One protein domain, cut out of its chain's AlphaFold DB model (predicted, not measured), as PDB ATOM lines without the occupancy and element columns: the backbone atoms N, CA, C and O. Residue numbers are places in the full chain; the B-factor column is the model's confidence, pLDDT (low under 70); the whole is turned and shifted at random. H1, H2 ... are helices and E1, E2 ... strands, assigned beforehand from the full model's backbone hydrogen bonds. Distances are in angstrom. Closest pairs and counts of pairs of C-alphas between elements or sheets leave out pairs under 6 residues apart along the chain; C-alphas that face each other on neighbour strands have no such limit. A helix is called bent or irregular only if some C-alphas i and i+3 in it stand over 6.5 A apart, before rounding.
ATOM      1  N   ASN A   2     -29.400 -29.689 -23.983       87.06
ATOM      2  CA  ASN A   2     -28.590 -30.052 -22.803       87.06
ATOM      3  C   ASN A   2     -28.618 -31.555 -22.467       87.06
ATOM      4  O   ASN A   2     -27.600 -32.233 -22.529       87.06
ATOM      5  N   GLU A   3     -29.811 -32.105 -22.239       84.69
ATOM      6  CA  GLU A   3     -30.012 -33.522 -21.885       84.69
ATOM      7  C   GLU A   3     -29.497 -34.509 -22.943       84.69
ATOM      8  O   GLU A   3     -29.161 -35.645 -22.630       84.69
ATOM      9  N   LYS A   4     -29.435 -34.087 -24.213       86.81
ATOM     10  CA  LYS A   4     -29.057 -34.962 -25.331       86.81
ATOM     11  C   LYS A   4     -27.562 -34.928 -25.636       86.81
ATOM     12  O   LYS A   4     -27.026 -35.919 -26.135       86.81
ATOM     13  N   LEU A   5     -26.910 -33.785 -25.411       94.44
ATOM     14  CA  LEU A   5     -25.565 -33.524 -25.925       94.44
ATOM     15  C   LEU A   5     -24.518 -33.266 -24.839       94.44
ATOM     16  O   LEU A   5     -23.366 -33.634 -25.050       94.44
ATOM     17  N   SER A   6     -24.875 -32.672 -23.696       94.69
ATOM     18  CA  SER A   6     -23.877 -32.178 -22.734       94.69
ATOM     19  C   SER A   6     -22.961 -33.284 -22.220       94.69
ATOM     20  O   SER A   6     -21.745 -33.131 -22.269       94.69
ATOM     21  N   ASP A   7     -23.510 -34.453 -21.878       96.06
ATOM     22  CA  ASP A   7     -22.714 -35.595 -21.401       96.06
ATOM     23  C   ASP A   7     -21.809 -36.232 -22.467       96.06
ATOM     24  O   ASP A   7     -20.890 -36.981 -22.130       96.06
ATOM     25  N   ARG A   8     -22.042 -35.937 -23.754       94.62
ATOM     26  CA  ARG A   8     -21.148 -36.347 -24.851       94.62
ATOM     27  C   ARG A   8     -19.939 -35.430 -24.981       94.62
ATOM     28  O   ARG A   8     -18.905 -35.871 -25.477       94.62
ATOM     29  N   VAL A   9     -20.081 -34.174 -24.564       96.38
ATOM     30  CA  VAL A   9     -18.992 -33.193 -24.570       96.38
ATOM     31  C   VAL A   9     -18.200 -33.271 -23.267       96.38
ATOM     32  O   VAL A   9     -16.978 -33.373 -23.314       96.38
ATOM     33  N   TRP A  10     -18.895 -33.298 -22.127       97.50
ATOM     34  CA  TRP A  10     -18.317 -33.379 -20.787       97.50
ATOM     35  C   TRP A  10     -19.125 -34.325 -19.909       97.50
ATOM     36  O   TRP A  10     -20.309 -34.109 -19.663       97.50
ATOM     37  N   LYS A  11     -18.482 -35.371 -19.385       95.62
ATOM     38  CA  LYS A  11     -19.151 -36.365 -18.538       95.62
ATOM     39  C   LYS A  11     -19.798 -35.708 -17.311       95.62
ATOM     40  O   LYS A  11     -19.098 -35.128 -16.486       95.62
ATOM     41  N   GLY A  12     -21.107 -35.899 -17.149       94.94
ATOM     42  CA  GLY A  12     -21.871 -35.419 -15.997       94.94
ATOM     43  C   GLY A  12     -22.335 -33.969 -16.118       94.94
ATOM     44  O   GLY A  12     -22.987 -33.482 -15.198       94.94
ATOM     45  N   TRP A  13     -22.040 -33.291 -17.228       97.25
ATOM     46  CA  TRP A  13     -22.418 -31.898 -17.438       97.25
ATOM     47  C   TRP A  13     -23.934 -31.696 -17.477       97.25
ATOM     48  O   TRP A  13     -24.426 -30.685 -16.987       97.25
ATOM     49  N   SER A  14     -24.702 -32.684 -17.950       95.19
ATOM     50  CA  SER A  14     -26.173 -32.608 -17.941       95.19
ATOM     51  C   SER A  14     -26.775 -32.452 -16.534       95.19
ATOM     52  O   SER A  14     -27.915 -32.006 -16.406       95.19
ATOM     53  N   LYS A  15     -26.016 -32.816 -15.491       93.75
ATOM     54  CA  LYS A  15     -26.414 -32.748 -14.078       93.75
ATOM     55  C   LYS A  15     -26.002 -31.445 -13.399       93.75
ATOM     56  O   LYS A  15     -26.377 -31.223 -12.248       93.75
ATOM     57  N   THR A  16     -25.213 -30.611 -14.070       94.38
ATOM     58  CA  THR A  16     -24.819 -29.304 -13.549       94.38
ATOM     59  C   THR A  16     -26.066 -28.429 -13.387       94.38
ATOM     60  O   THR A  16     -26.901 -28.396 -14.296       94.38
ATOM     61  N   PRO A  17     -26.220 -27.700 -12.265       91.56
ATOM     62  CA  PRO A  17     -27.291 -26.721 -12.120       91.56
ATOM     63  C   PRO A  17     -27.301 -25.740 -13.294       91.56
ATOM     64  O   PRO A  17     -26.259 -25.210 -13.670       91.56
ATOM     65  N   PHE A  18     -28.478 -25.506 -13.871       95.50
ATOM     66  CA  PHE A  18     -28.627 -24.713 -15.092       95.50
ATOM     67  C   PHE A  18     -29.515 -23.493 -14.847       95.50
ATOM     68  O   PHE A  18     -30.502 -23.275 -15.546       95.50
ATOM     69  N   ALA A  19     -29.186 -22.733 -13.803       97.25
ATOM     70  CA  ALA A  19     -29.898 -21.513 -13.460       97.25
ATOM     71  C   ALA A  19     -29.602 -20.413 -14.492       97.25
ATOM     72  O   ALA A  19     -28.432 -20.148 -14.789       97.25
ATOM     73  N   VAL A  20     -30.649 -19.777 -15.019       97.94
ATOM     74  CA  VAL A  20     -30.546 -18.744 -16.060       97.94
ATOM     75  C   VAL A  20     -31.412 -17.546 -15.690       97.94
ATOM     76  O   VAL A  20     -32.568 -17.701 -15.303       97.94
ATOM     77  N   LEU A  21     -30.848 -16.355 -15.850       98.25
ATOM     78  CA  LEU A  21     -31.508 -15.065 -15.771       98.25
ATOM     79  C   LEU A  21     -31.465 -14.417 -17.162       98.25
ATOM     80  O   LEU A  21     -30.427 -13.907 -17.590       98.25
ATOM     81  N   LEU A  22     -32.585 -14.466 -17.881       97.88
ATOM     82  CA  LEU A  22     -32.743 -13.834 -19.189       97.88
ATOM     83  C   LEU A  22     -33.059 -12.346 -19.014       97.88
ATOM     84  O   LEU A  22     -34.076 -11.997 -18.417       97.88
ATOM     85  N   VAL A  23     -32.226 -11.481 -19.581       97.88
ATOM     86  CA  VAL A  23     -32.366 -10.023 -19.535       97.88
ATOM     87  C   VAL A  23     -33.062  -9.527 -20.804       97.88
ATOM     88  O   VAL A  23     -32.556  -9.685 -21.917       97.88
ATOM     89  N   THR A  24     -34.228  -8.902 -20.633       96.38
ATOM     90  CA  THR A  24     -35.018  -8.267 -21.705       96.38
ATOM     91  C   THR A  24     -35.030  -6.739 -21.521       96.38
ATOM     92  O   THR A  24     -34.504  -6.246 -20.524       96.38
ATOM     93  N   PRO A  25     -35.602  -5.944 -22.447       94.81
ATOM     94  CA  PRO A  25     -35.626  -4.490 -22.318       94.81
ATOM     95  C   PRO A  25     -36.334  -3.953 -21.073       94.81
ATOM     96  O   PRO A  25     -35.993  -2.864 -20.623       94.81
ATOM     97  N   GLU A  26     -37.306  -4.688 -20.530       95.94
ATOM     98  CA  GLU A  26     -38.149  -4.208 -19.423       95.94
ATOM     99  C   GLU A  26     -38.050  -5.072 -18.162       95.94
ATOM    100  O   GLU A  26     -38.176  -4.563 -17.042       95.94
ATOM    101  N   TYR A  27     -37.821  -6.374 -18.339       97.88
ATOM    102  CA  TYR A  27     -37.850  -7.362 -17.269       97.88
ATOM    103  C   TYR A  27     -36.672  -8.326 -17.346       97.88
ATOM    104  O   TYR A  27     -36.047  -8.517 -18.392       97.88
ATOM    105  N   GLU A  28     -36.419  -8.995 -16.234       98.25
ATOM    106  CA  GLU A  28     -35.529 -10.145 -16.170       98.25
ATOM    107  C   GLU A  28     -36.326 -11.373 -15.777       98.25
ATOM    108  O   GLU A  28     -37.118 -11.300 -14.838       98.25
ATOM    109  N   PHE A  29     -36.100 -12.488 -16.465       98.25
ATOM    110  CA  PHE A  29     -36.782 -13.753 -16.217       98.25
ATOM    111  C   PHE A  29     -35.803 -14.771 -15.652       98.25
ATOM    112  O   PHE A  29     -34.820 -15.127 -16.300       98.25
ATOM    113  N   LEU A  30     -36.079 -15.241 -14.444       98.38
ATOM    114  CA  LEU A  30     -35.292 -16.249 -13.758       98.38
ATOM    115  C   LEU A  30     -35.946 -17.615 -13.936       98.38
ATOM    116  O   LEU A  30     -37.117 -17.805 -13.599       98.38
ATOM    117  N   VAL A  31     -35.171 -18.568 -14.441       97.62
ATOM    118  CA  VAL A  31     -35.617 -19.935 -14.713       97.62
ATOM    119  C   VAL A  31     -34.608 -20.936 -14.166       97.62
ATOM    120  O   VAL A  31     -33.404 -20.668 -14.102       97.62
ATOM    121  N   ARG A  32     -35.106 -22.112 -13.769       94.94
ATOM    122  CA  ARG A  32     -34.321 -23.253 -13.263       94.94
ATOM    123  C   ARG A  32     -33.441 -22.906 -12.056       94.94
ATOM    124  O   ARG A  32     -32.404 -23.530 -11.832       94.94
ATOM    125  N   HIS A  33     -33.841 -21.897 -11.286       95.69
ATOM    126  CA  HIS A  33     -33.069 -21.383 -10.165       95.69
ATOM    127  C   HIS A  33     -33.607 -21.942  -8.836       95.69
ATOM    128  O   HIS A  33     -34.770 -21.712  -8.519       95.69
ATOM    129  N   PRO A  34     -32.789 -22.625  -8.013       94.12
ATOM    130  CA  PRO A  34     -33.270 -23.337  -6.823       94.12
ATOM    131  C   PRO A  34     -33.589 -22.421  -5.632       94.12
ATOM    132  O   PRO A  34     -34.204 -22.852  -4.663       94.12
ATOM    133  N   LYS A  35     -33.112 -21.173  -5.662       94.00
ATOM    134  CA  LYS A  35     -33.250 -20.223  -4.549       94.00
ATOM    135  C   LYS A  35     -33.509 -18.780  -5.019       94.00
ATOM    136  O   LYS A  35     -32.627 -17.936  -4.849       94.00
ATOM    137  N   PRO A  36     -34.641 -18.488  -5.687       94.88
ATOM    138  CA  PRO A  36     -34.971 -17.120  -6.099       94.88
ATOM    139  C   PRO A  36     -34.928 -16.148  -4.908       94.88
ATOM    140  O   PRO A  36     -35.309 -16.509  -3.792       94.88
ATOM    141  N   SER A  37     -34.445 -14.923  -5.118       94.38
ATOM    142  CA  SER A  37     -34.480 -13.867  -4.099       94.38
ATOM    143  C   SER A  37     -35.861 -13.199  -4.026       94.38
ATOM    144  O   SER A  37     -36.687 -13.348  -4.919       94.38
ATOM    145  N   LYS A  38     -36.139 -12.477  -2.930       94.75
ATOM    146  CA  LYS A  38     -37.482 -11.946  -2.611       94.75
ATOM    147  C   LYS A  38     -38.009 -10.883  -3.585       94.75
ATOM    148  O   LYS A  38     -39.199 -10.601  -3.580       94.75
ATOM    149  N   ASP A  39     -37.129 -10.264  -4.361       95.62
ATOM    150  CA  ASP A  39     -37.449  -9.272  -5.391       95.62
ATOM    151  C   ASP A  39     -38.025  -9.894  -6.673       95.62
ATOM    152  O   ASP A  39     -38.555  -9.172  -7.517       95.62
ATOM    153  N   PHE A  40     -37.954 -11.219  -6.814       98.00
ATOM    154  CA  PHE A  40     -38.571 -11.946  -7.914       98.00
ATOM    155  C   PHE A  40     -40.030 -12.299  -7.618       98.00
ATOM    156  O   PHE A  40     -40.371 -12.823  -6.558       98.00
ATOM    157  N   ILE A  41     -40.887 -12.072  -8.609       98.25
ATOM    158  CA  ILE A  41     -42.306 -12.420  -8.592       98.25
ATOM    159  C   ILE A  41     -42.488 -13.731  -9.357       98.25
ATOM    160  O   ILE A  41     -42.083 -13.840 -10.514       98.25
ATOM    161  N   TYR A  42     -43.101 -14.727  -8.719       97.94
ATOM    162  CA  TYR A  42     -43.462 -15.993  -9.360       97.94
ATOM    163  C   TYR A  42     -44.609 -15.793 -10.355       97.94
ATOM    164  O   TYR A  42     -45.622 -15.187 -10.004       97.94
ATOM    165  N   ILE A  43     -44.466 -16.322 -11.574       97.38
ATOM    166  CA  ILE A  43     -45.494 -16.223 -12.629       97.38
ATOM    167  C   ILE A  43     -46.032 -17.567 -13.109       97.38
ATOM    168  O   ILE A  43     -46.911 -17.595 -13.968       97.38
ATOM    169  N   GLY A  44     -45.560 -18.676 -12.543       97.38
ATOM    170  CA  GLY A  44     -46.054 -20.006 -12.877       97.38
ATOM    171  C   GLY A  44     -44.953 -20.983 -13.261       97.38
ATOM    172  O   GLY A  44     -43.770 -20.647 -13.327       97.38
ATOM    173  N   TYR A  45     -45.374 -22.212 -13.531       97.62
ATOM    174  CA  TYR A  45     -44.537 -23.250 -14.110       97.62
ATOM    175  C   TYR A  45     -44.711 -23.257 -15.631       97.62
ATOM    176  O   TYR A  45     -45.836 -23.325 -16.129       97.62
ATOM    177  N   ASP A  46     -43.600 -23.208 -16.361       96.25
ATOM    178  CA  ASP A  46     -43.583 -23.291 -17.818       96.25
ATOM    179  C   ASP A  46     -43.253 -24.734 -18.258       96.25
ATOM    180  O   ASP A  46     -42.166 -25.241 -17.948       96.25
ATOM    181  N   PRO A  47     -44.161 -25.423 -18.977       93.62
ATOM    182  CA  PRO A  47     -43.963 -26.815 -19.376       93.62
ATOM    183  C   PRO A  47     -42.923 -26.994 -20.490       93.62
ATOM    184  O   PRO A  47     -42.341 -28.071 -20.599       93.62
ATOM    185  N   LEU A  48     -42.658 -25.967 -21.305       89.06
ATOM    186  CA  LEU A  48     -41.617 -26.015 -22.335       89.06
ATOM    187  C   LEU A  48     -40.229 -25.942 -21.691       89.06
ATOM    188  O   LEU A  48     -39.316 -26.681 -22.064       89.06
ATOM    189  N   LEU A  49     -40.074 -25.062 -20.703       90.62
ATOM    190  CA  LEU A  49     -38.846 -24.917 -19.931       90.62
ATOM    191  C   LEU A  49     -38.702 -25.984 -18.849       90.62
ATOM    192  O   LEU A  49     -37.585 -26.158 -18.353       90.62
ATOM    193  N   ASN A  50     -39.783 -26.694 -18.512       91.31
ATOM    194  CA  ASN A  50     -39.862 -27.644 -17.403       91.31
ATOM    195  C   ASN A  50     -39.321 -27.016 -16.106       91.31
ATOM    196  O   ASN A  50     -38.385 -27.527 -15.488       91.31
ATOM    197  N   SER A  51     -39.829 -25.832 -15.760       95.25
ATOM    198  CA  SER A  51     -39.333 -25.040 -14.635       95.25
ATOM    199  C   SER A  51     -40.364 -24.035 -14.149       95.25
ATOM    200  O   SER A  51     -41.123 -23.477 -14.937       95.25
ATOM    201  N   GLU A  52     -40.301 -23.718 -12.860       97.25
ATOM    202  CA  GLU A  52     -40.860 -22.478 -12.328       97.25
ATOM    203  C   GLU A  52     -40.177 -21.273 -12.987       97.25
ATOM    204  O   GLU A  52     -38.966 -21.294 -13.249       97.25
ATOM    205  N   VAL A  53     -40.970 -20.244 -13.273       98.25
ATOM    206  CA  VAL A  53     -40.528 -18.994 -13.880       98.25
ATOM    207  C   VAL A  53     -40.849 -17.855 -12.929       98.25
ATOM    208  O   VAL A  53     -41.963 -17.723 -12.411       98.25
ATOM    209  N   TYR A  54     -39.853 -17.008 -12.730       98.44
ATOM    210  CA  TYR A  54     -39.977 -15.792 -11.952       98.44
ATOM    211  C   TYR A  54     -39.528 -14.610 -12.789       98.44
ATOM    212  O   TYR A  54     -38.737 -14.769 -13.718       98.44
ATOM    213  N   PHE A  55     -39.980 -13.413 -12.443       98.31
ATOM    214  CA  PHE A  55     -39.506 -12.204 -13.095       98.31
ATOM    215  C   PHE A  55     -39.327 -11.047 -12.119       98.31
ATOM    216  O   PHE A  55     -39.908 -11.029 -11.035       98.31
ATOM    217  N   ARG A  56     -38.527 -10.064 -12.522       98.06
ATOM    218  CA  ARG A  56     -38.396  -8.769 -11.844       98.06
ATOM    219  C   ARG A  56     -38.172  -7.654 -12.862       98.06
ATOM    220  O   ARG A  56     -37.981  -7.920 -14.048       98.06
ATOM    221  N   LYS A  57     -38.202  -6.399 -12.408       97.88
ATOM    222  CA  LYS A  57     -37.803  -5.244 -13.232       97.88
ATOM    223  C   LYS A  57     -36.320  -5.326 -13.606       97.88
ATOM    224  O   LYS A  57     -35.539  -5.904 -12.861       97.88
ATOM    225  N   LEU A  58     -35.958  -4.745 -14.749       96.69
ATOM    226  CA  LEU A  58     -34.582  -4.709 -15.252       96.69
ATOM    227  C   LEU A  58     -33.577  -4.168 -14.213       96.69
ATOM    228  O   LEU A  58     -33.789  -3.094 -13.650       96.69
ATOM    229  N   VAL A  59     -32.468  -4.887 -14.015       96.38
ATOM    230  CA  VAL A  59     -31.349  -4.527 -13.123       96.38
ATOM    231  C   VAL A  59     -30.008  -4.591 -13.867       96.38
ATOM    232  O   VAL A  59     -29.199  -3.668 -13.786       96.38
ATOM    233  N   PHE A  60     -29.764  -5.675 -14.598       96.25
ATOM    234  CA  PHE A  60     -28.563  -5.945 -15.371       96.25
ATOM    235  C   PHE A  60     -28.616  -5.321 -16.765       96.25
ATOM    236  O   PHE A  60     -29.664  -5.015 -17.328       96.25
ATOM    237  N   GLN A  61     -27.435  -5.137 -17.350       95.44
ATOM    238  CA  GLN A  61     -27.298  -4.589 -18.692       95.44
ATOM    239  C   GLN A  61     -27.781  -5.592 -19.754       95.44
ATOM    240  O   GLN A  61     -27.483  -6.783 -19.685       95.44
ATOM    241  N   LYS A  62     -28.485  -5.096 -20.778       95.56
ATOM    242  CA  LYS A  62     -29.158  -5.916 -21.807       95.56
ATOM    243  C   LYS A  62     -28.212  -6.718 -22.701       95.56
ATOM    244  O   LYS A  62     -28.657  -7.638 -23.371       95.56
ATOM    245  N   GLN A  63     -26.939  -6.345 -22.749       94.44
ATOM    246  CA  GLN A  63     -25.901  -6.994 -23.548       94.44
ATOM    247  C   GLN A  63     -25.063  -7.999 -22.750       94.44
ATOM    248  O   GLN A  63     -24.122  -8.569 -23.300       94.44
ATOM    249  N   LEU A  64     -25.352  -8.182 -21.456       93.06
ATOM    250  CA  LEU A  64     -24.544  -9.031 -20.588       93.06
ATOM    251  C   LEU A  64     -24.572 -10.490 -21.067       93.06
ATOM    252  O   LEU A  64     -25.618 -11.004 -21.462       93.06
ATOM    253  N   LEU A  65     -23.403 -11.126 -21.020       93.25
ATOM    254  CA  LEU A  65     -23.157 -12.539 -21.291       93.25
ATOM    255  C   LEU A  65     -22.140 -13.007 -20.247       93.25
ATOM    256  O   LEU A  65     -20.944 -12.778 -20.426       93.25
ATOM    257  N   ALA A  66     -22.606 -13.525 -19.113       94.12
ATOM    258  CA  ALA A  66     -21.698 -13.963 -18.059       94.12
ATOM    259  C   ALA A  66     -22.367 -14.916 -17.070       94.12
ATOM    260  O   ALA A  66     -23.563 -14.824 -16.793       94.12
ATOM    261  N   THR A  67     -21.552 -15.758 -16.449       95.25
ATOM    262  CA  THR A  67     -21.935 -16.602 -15.318       95.25
ATOM    263  C   THR A  67     -21.378 -16.020 -14.033       95.25
ATOM    264  O   THR A  67     -20.177 -15.790 -13.914       95.25
ATOM    265  N   MET A  68     -22.251 -15.769 -13.060       92.56
ATOM    266  CA  MET A  68     -21.867 -15.194 -11.769       92.56
ATOM    267  C   MET A  68     -22.882 -15.575 -10.680       92.56
ATOM    268  O   MET A  68     -24.006 -15.957 -11.012       92.56
ATOM    269  N   PRO A  69     -22.552 -15.464  -9.380       91.38
ATOM    270  CA  PRO A  69     -23.490 -15.733  -8.286       91.38
ATOM    271  C   PRO A  69     -24.556 -14.623  -8.121       91.38
ATOM    272  O   PRO A  69     -24.737 -14.073  -7.037       91.38
ATOM    273  N   ALA A  70     -25.258 -14.271  -9.204       90.81
ATOM    274  CA  ALA A  70     -26.126 -13.093  -9.314       90.81
ATOM    275  C   ALA A  70     -27.362 -13.127  -8.403       90.81
ATOM    276  O   ALA A  70     -27.872 -12.074  -8.023       90.81
ATOM    277  N   VAL A  71     -27.872 -14.320  -8.082       93.06
ATOM    278  CA  VAL A  71     -29.114 -14.495  -7.321       93.06
ATOM    279  C   VAL A  71     -28.894 -15.530  -6.224       93.06
ATOM    280  O   VAL A  71     -28.491 -16.663  -6.473       93.06
ATOM    281  N   GLY A  72     -29.110 -15.133  -4.968       89.12
ATOM    282  CA  GLY A  72     -29.060 -16.047  -3.820       89.12
ATOM    283  C   GLY A  72     -27.720 -16.765  -3.591       89.12
ATOM    284  O   GLY A  72     -27.711 -17.777  -2.887       89.12
ATOM    285  N   GLY A  73     -26.619 -16.270  -4.175       88.38
ATOM    286  CA  GLY A  73     -25.294 -16.902  -4.141       88.38
ATOM    287  C   GLY A  73     -25.132 -18.098  -5.090       88.38
ATOM    288  O   GLY A  73     -24.126 -18.798  -5.020       88.38
ATOM    289  N   VAL A  74     -26.111 -18.363  -5.959       92.00
ATOM    290  CA  VAL A  74     -26.090 -19.485  -6.904       92.00
ATOM    291  C   VAL A  74     -25.464 -19.035  -8.219       92.00
ATOM    292  O   VAL A  74     -25.874 -18.023  -8.788       92.00
ATOM    293  N   SER A  75     -24.509 -19.818  -8.729       94.25
ATOM    294  CA  SER A  75     -23.914 -19.609 -10.052       94.25
ATOM    295  C   SER A  75     -25.000 -19.581 -11.129       94.25
ATOM    296  O   SER A  75     -25.601 -20.609 -11.441       94.25
ATOM    297  N   THR A  76     -25.257 -18.404 -11.689       97.19
ATOM    298  CA  THR A  76     -26.384 -18.113 -12.578       97.19
ATOM    299  C   THR A  76     -25.862 -17.507 -13.869       97.19
ATOM    300  O   THR A  76     -25.056 -16.577 -13.841       97.19
ATOM    301  N   ILE A  77     -26.338 -18.020 -15.001       98.06
ATOM    302  CA  ILE A  77     -26.075 -17.419 -16.309       98.06
ATOM    303  C   ILE A  77     -26.941 -16.172 -16.420       98.06
ATOM    304  O   ILE A  77     -28.163 -16.286 -16.435       98.06
ATOM    305  N   VAL A  78     -26.332 -14.997 -16.513       97.69
ATOM    306  CA  VAL A  78     -27.030 -13.743 -16.792       97.69
ATOM    307  C   VAL A  78     -26.797 -13.392 -18.251       97.69
ATOM    308  O   VAL A  78     -25.664 -13.138 -18.669       97.69
ATOM    309  N   ILE A  79     -27.871 -13.426 -19.035       97.69
ATOM    310  CA  ILE A  79     -27.776 -13.361 -20.489       97.69
ATOM    311  C   ILE A  79     -28.854 -12.471 -21.103       97.69
ATOM    312  O   ILE A  79     -30.041 -12.652 -20.852       97.69
ATOM    313  N   GLY A  80     -28.439 -11.524 -21.938       97.06
ATOM    314  CA  GLY A  80     -29.325 -10.713 -22.772       97.06
ATOM    315  C   GLY A  80     -29.925 -11.464 -23.958       97.06
ATOM    316  O   GLY A  80     -29.423 -12.514 -24.347       97.06
ATOM    317  N   GLN A  81     -30.964 -10.914 -24.587       94.00
ATOM    318  CA  GLN A  81     -31.519 -11.471 -25.832       94.00
ATOM    319  C   GLN A  81     -30.511 -11.425 -27.006       94.00
ATOM    320  O   GLN A  81     -29.656 -10.532 -27.028       94.00
ATOM    321  N   PRO A  82     -30.601 -12.340 -27.997       91.56
ATOM    322  CA  PRO A  82     -29.655 -12.428 -29.115       91.56
ATOM    323  C   PRO A  82     -29.323 -11.085 -29.785       91.56
ATOM    324  O   PRO A  82     -28.145 -10.762 -29.956       91.56
ATOM    325  N   GLU A  83     -30.333 -10.267 -30.086       90.31
ATOM    326  CA  GLU A  83     -30.220  -8.967 -30.755       90.31
ATOM    327  C   GLU A  83     -29.423  -7.925 -29.953       90.31
ATOM    328  O   GLU A  83     -28.775  -7.051 -30.534       90.31
ATOM    329  N   ASN A  84     -29.416  -8.049 -28.624       91.19
ATOM    330  CA  ASN A  84     -28.734  -7.129 -27.717       91.19
ATOM    331  C   ASN A  84     -27.287  -7.549 -27.420       91.19
ATOM    332  O   ASN A  84     -26.545  -6.780 -26.816       91.19
ATOM    333  N   THR A  85     -26.872  -8.745 -27.839       90.44
ATOM    334  CA  THR A  85     -25.565  -9.330 -27.498       90.44
ATOM    335  C   THR A  85     -24.663  -9.454 -28.726       90.44
ATOM    336  O   THR A  85     -25.092  -9.242 -29.865       90.44
ATOM    337  N   ASP A  86     -23.400  -9.825 -28.517       86.62
ATOM    338  CA  ASP A  86     -22.454 -10.113 -29.605       86.62
ATOM    339  C   ASP A  86     -22.725 -11.448 -30.315       86.62
ATOM    340  O   ASP A  86     -22.112 -11.735 -31.342       86.62
ATOM    341  N   ALA A  87     -23.650 -12.270 -29.803       86.31
ATOM    342  CA  ALA A  87     -24.028 -13.521 -30.451       86.31
ATOM    343  C   ALA A  87     -24.747 -13.284 -31.789       86.31
ATOM    344  O   ALA A  87     -24.500 -14.024 -32.739       86.31
ATOM    345  N   LYS A  88     -25.594 -12.245 -31.865       87.19
ATOM    346  CA  LYS A  88     -26.334 -11.764 -33.053       87.19
ATOM    347  C   LYS A  88     -27.306 -12.740 -33.725       87.19
ATOM    348  O   LYS A  88     -28.170 -12.273 -34.458       87.19
ATOM    349  N   THR A  89     -27.186 -14.045 -33.499       94.19
ATOM    350  CA  THR A  89     -28.094 -15.074 -34.017       94.19
ATOM    351  C   THR A  89     -28.574 -15.985 -32.896       94.19
ATOM    352  O   THR A  89     -27.819 -16.293 -31.968       94.19
ATOM    353  N   SER A  90     -29.804 -16.479 -33.003       95.75
ATOM    354  CA  SER A  90     -30.399 -17.428 -32.058       95.75
ATOM    355  C   SER A  90     -29.552 -18.690 -31.869       95.75
ATOM    356  O   SER A  90     -29.357 -19.153 -30.745       95.75
TER     357      SER A  90
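Overview. This is residues 2 to 90 of the 295 residues of an uncharacterized protein of Acidobacteria bacterium (UniProt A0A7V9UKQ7). A single strongly twisted sheet of six strands makes the body, its strands' lines turning by 117 degrees from edge to edge, and a short helix, H1, is set off from it beyond the link of residues 10 to 19. The 89 printed residues hold H1 and then E1 to E6 along the chain; the mixed sheet has the order E3, E4, E2, E1, E6, E5, with E1 and E6 parallel and the other neighbours antiparallel. The class is mostly strand, though under half of the residues are in named elements. The whole is compact, with a radius of gyration of the C-alphas of 13.4 A and spans of 37 by 29 by 26 A.

Arrangement. Inner strands E1, residues 20 to 23, and E6, residues 74 to 80, are parallel at 32 degrees, with N 21 and O 77 2.7 A apart, within hydrogen-bond range. E5, residues 65 to 71, an edge strand, forms a hairpin with E6 at 138 degrees; N 76 and O 68 are 2.8 A apart. E2, residues 27 to 31, forms a hairpin with E1 at 167 degrees; N 22 and O 29 are 2.8 A apart. E4, residues 51 to 57, is antiparallel to E2 at 157 degrees; N 30 and O 54 are 2.8 A apart. E3, residues 41 to 46, the other edge strand, forms a hairpin with E4 at 147 degrees; N 53 and O 44 are 2.8 A apart. H1, residues 2 to 9, is not on the sheet, with 0 pairs of C-alphas within 10 A. In H1, 2 of 4 O i to N i+4 pairs and 3 of 5 O i to N i+3 pairs are within hydrogen-bond range.

Along the chain. H1 begins at C-alpha 2 (-28.590, -30.052, -22.803), measures 10.3 A and is irregular, with C-alphas 4 and 7 7.5 A apart. E1 measures 9.6 A, E2 13.0 A, E3 14.3 A, E4 19.9 A, E5 15.3 A and E6 18.4 A. E6 ends at C-alpha 80 (-29.325, -10.713, -22.772).

Size, cuts and confidence. The C-alphas of Lys 11 and Glu 26, the two farthest apart, are 37.4 A apart. The printed part has no cut, and no link is long. Its mean pLDDT is 94.6, and no printed residue is under 70.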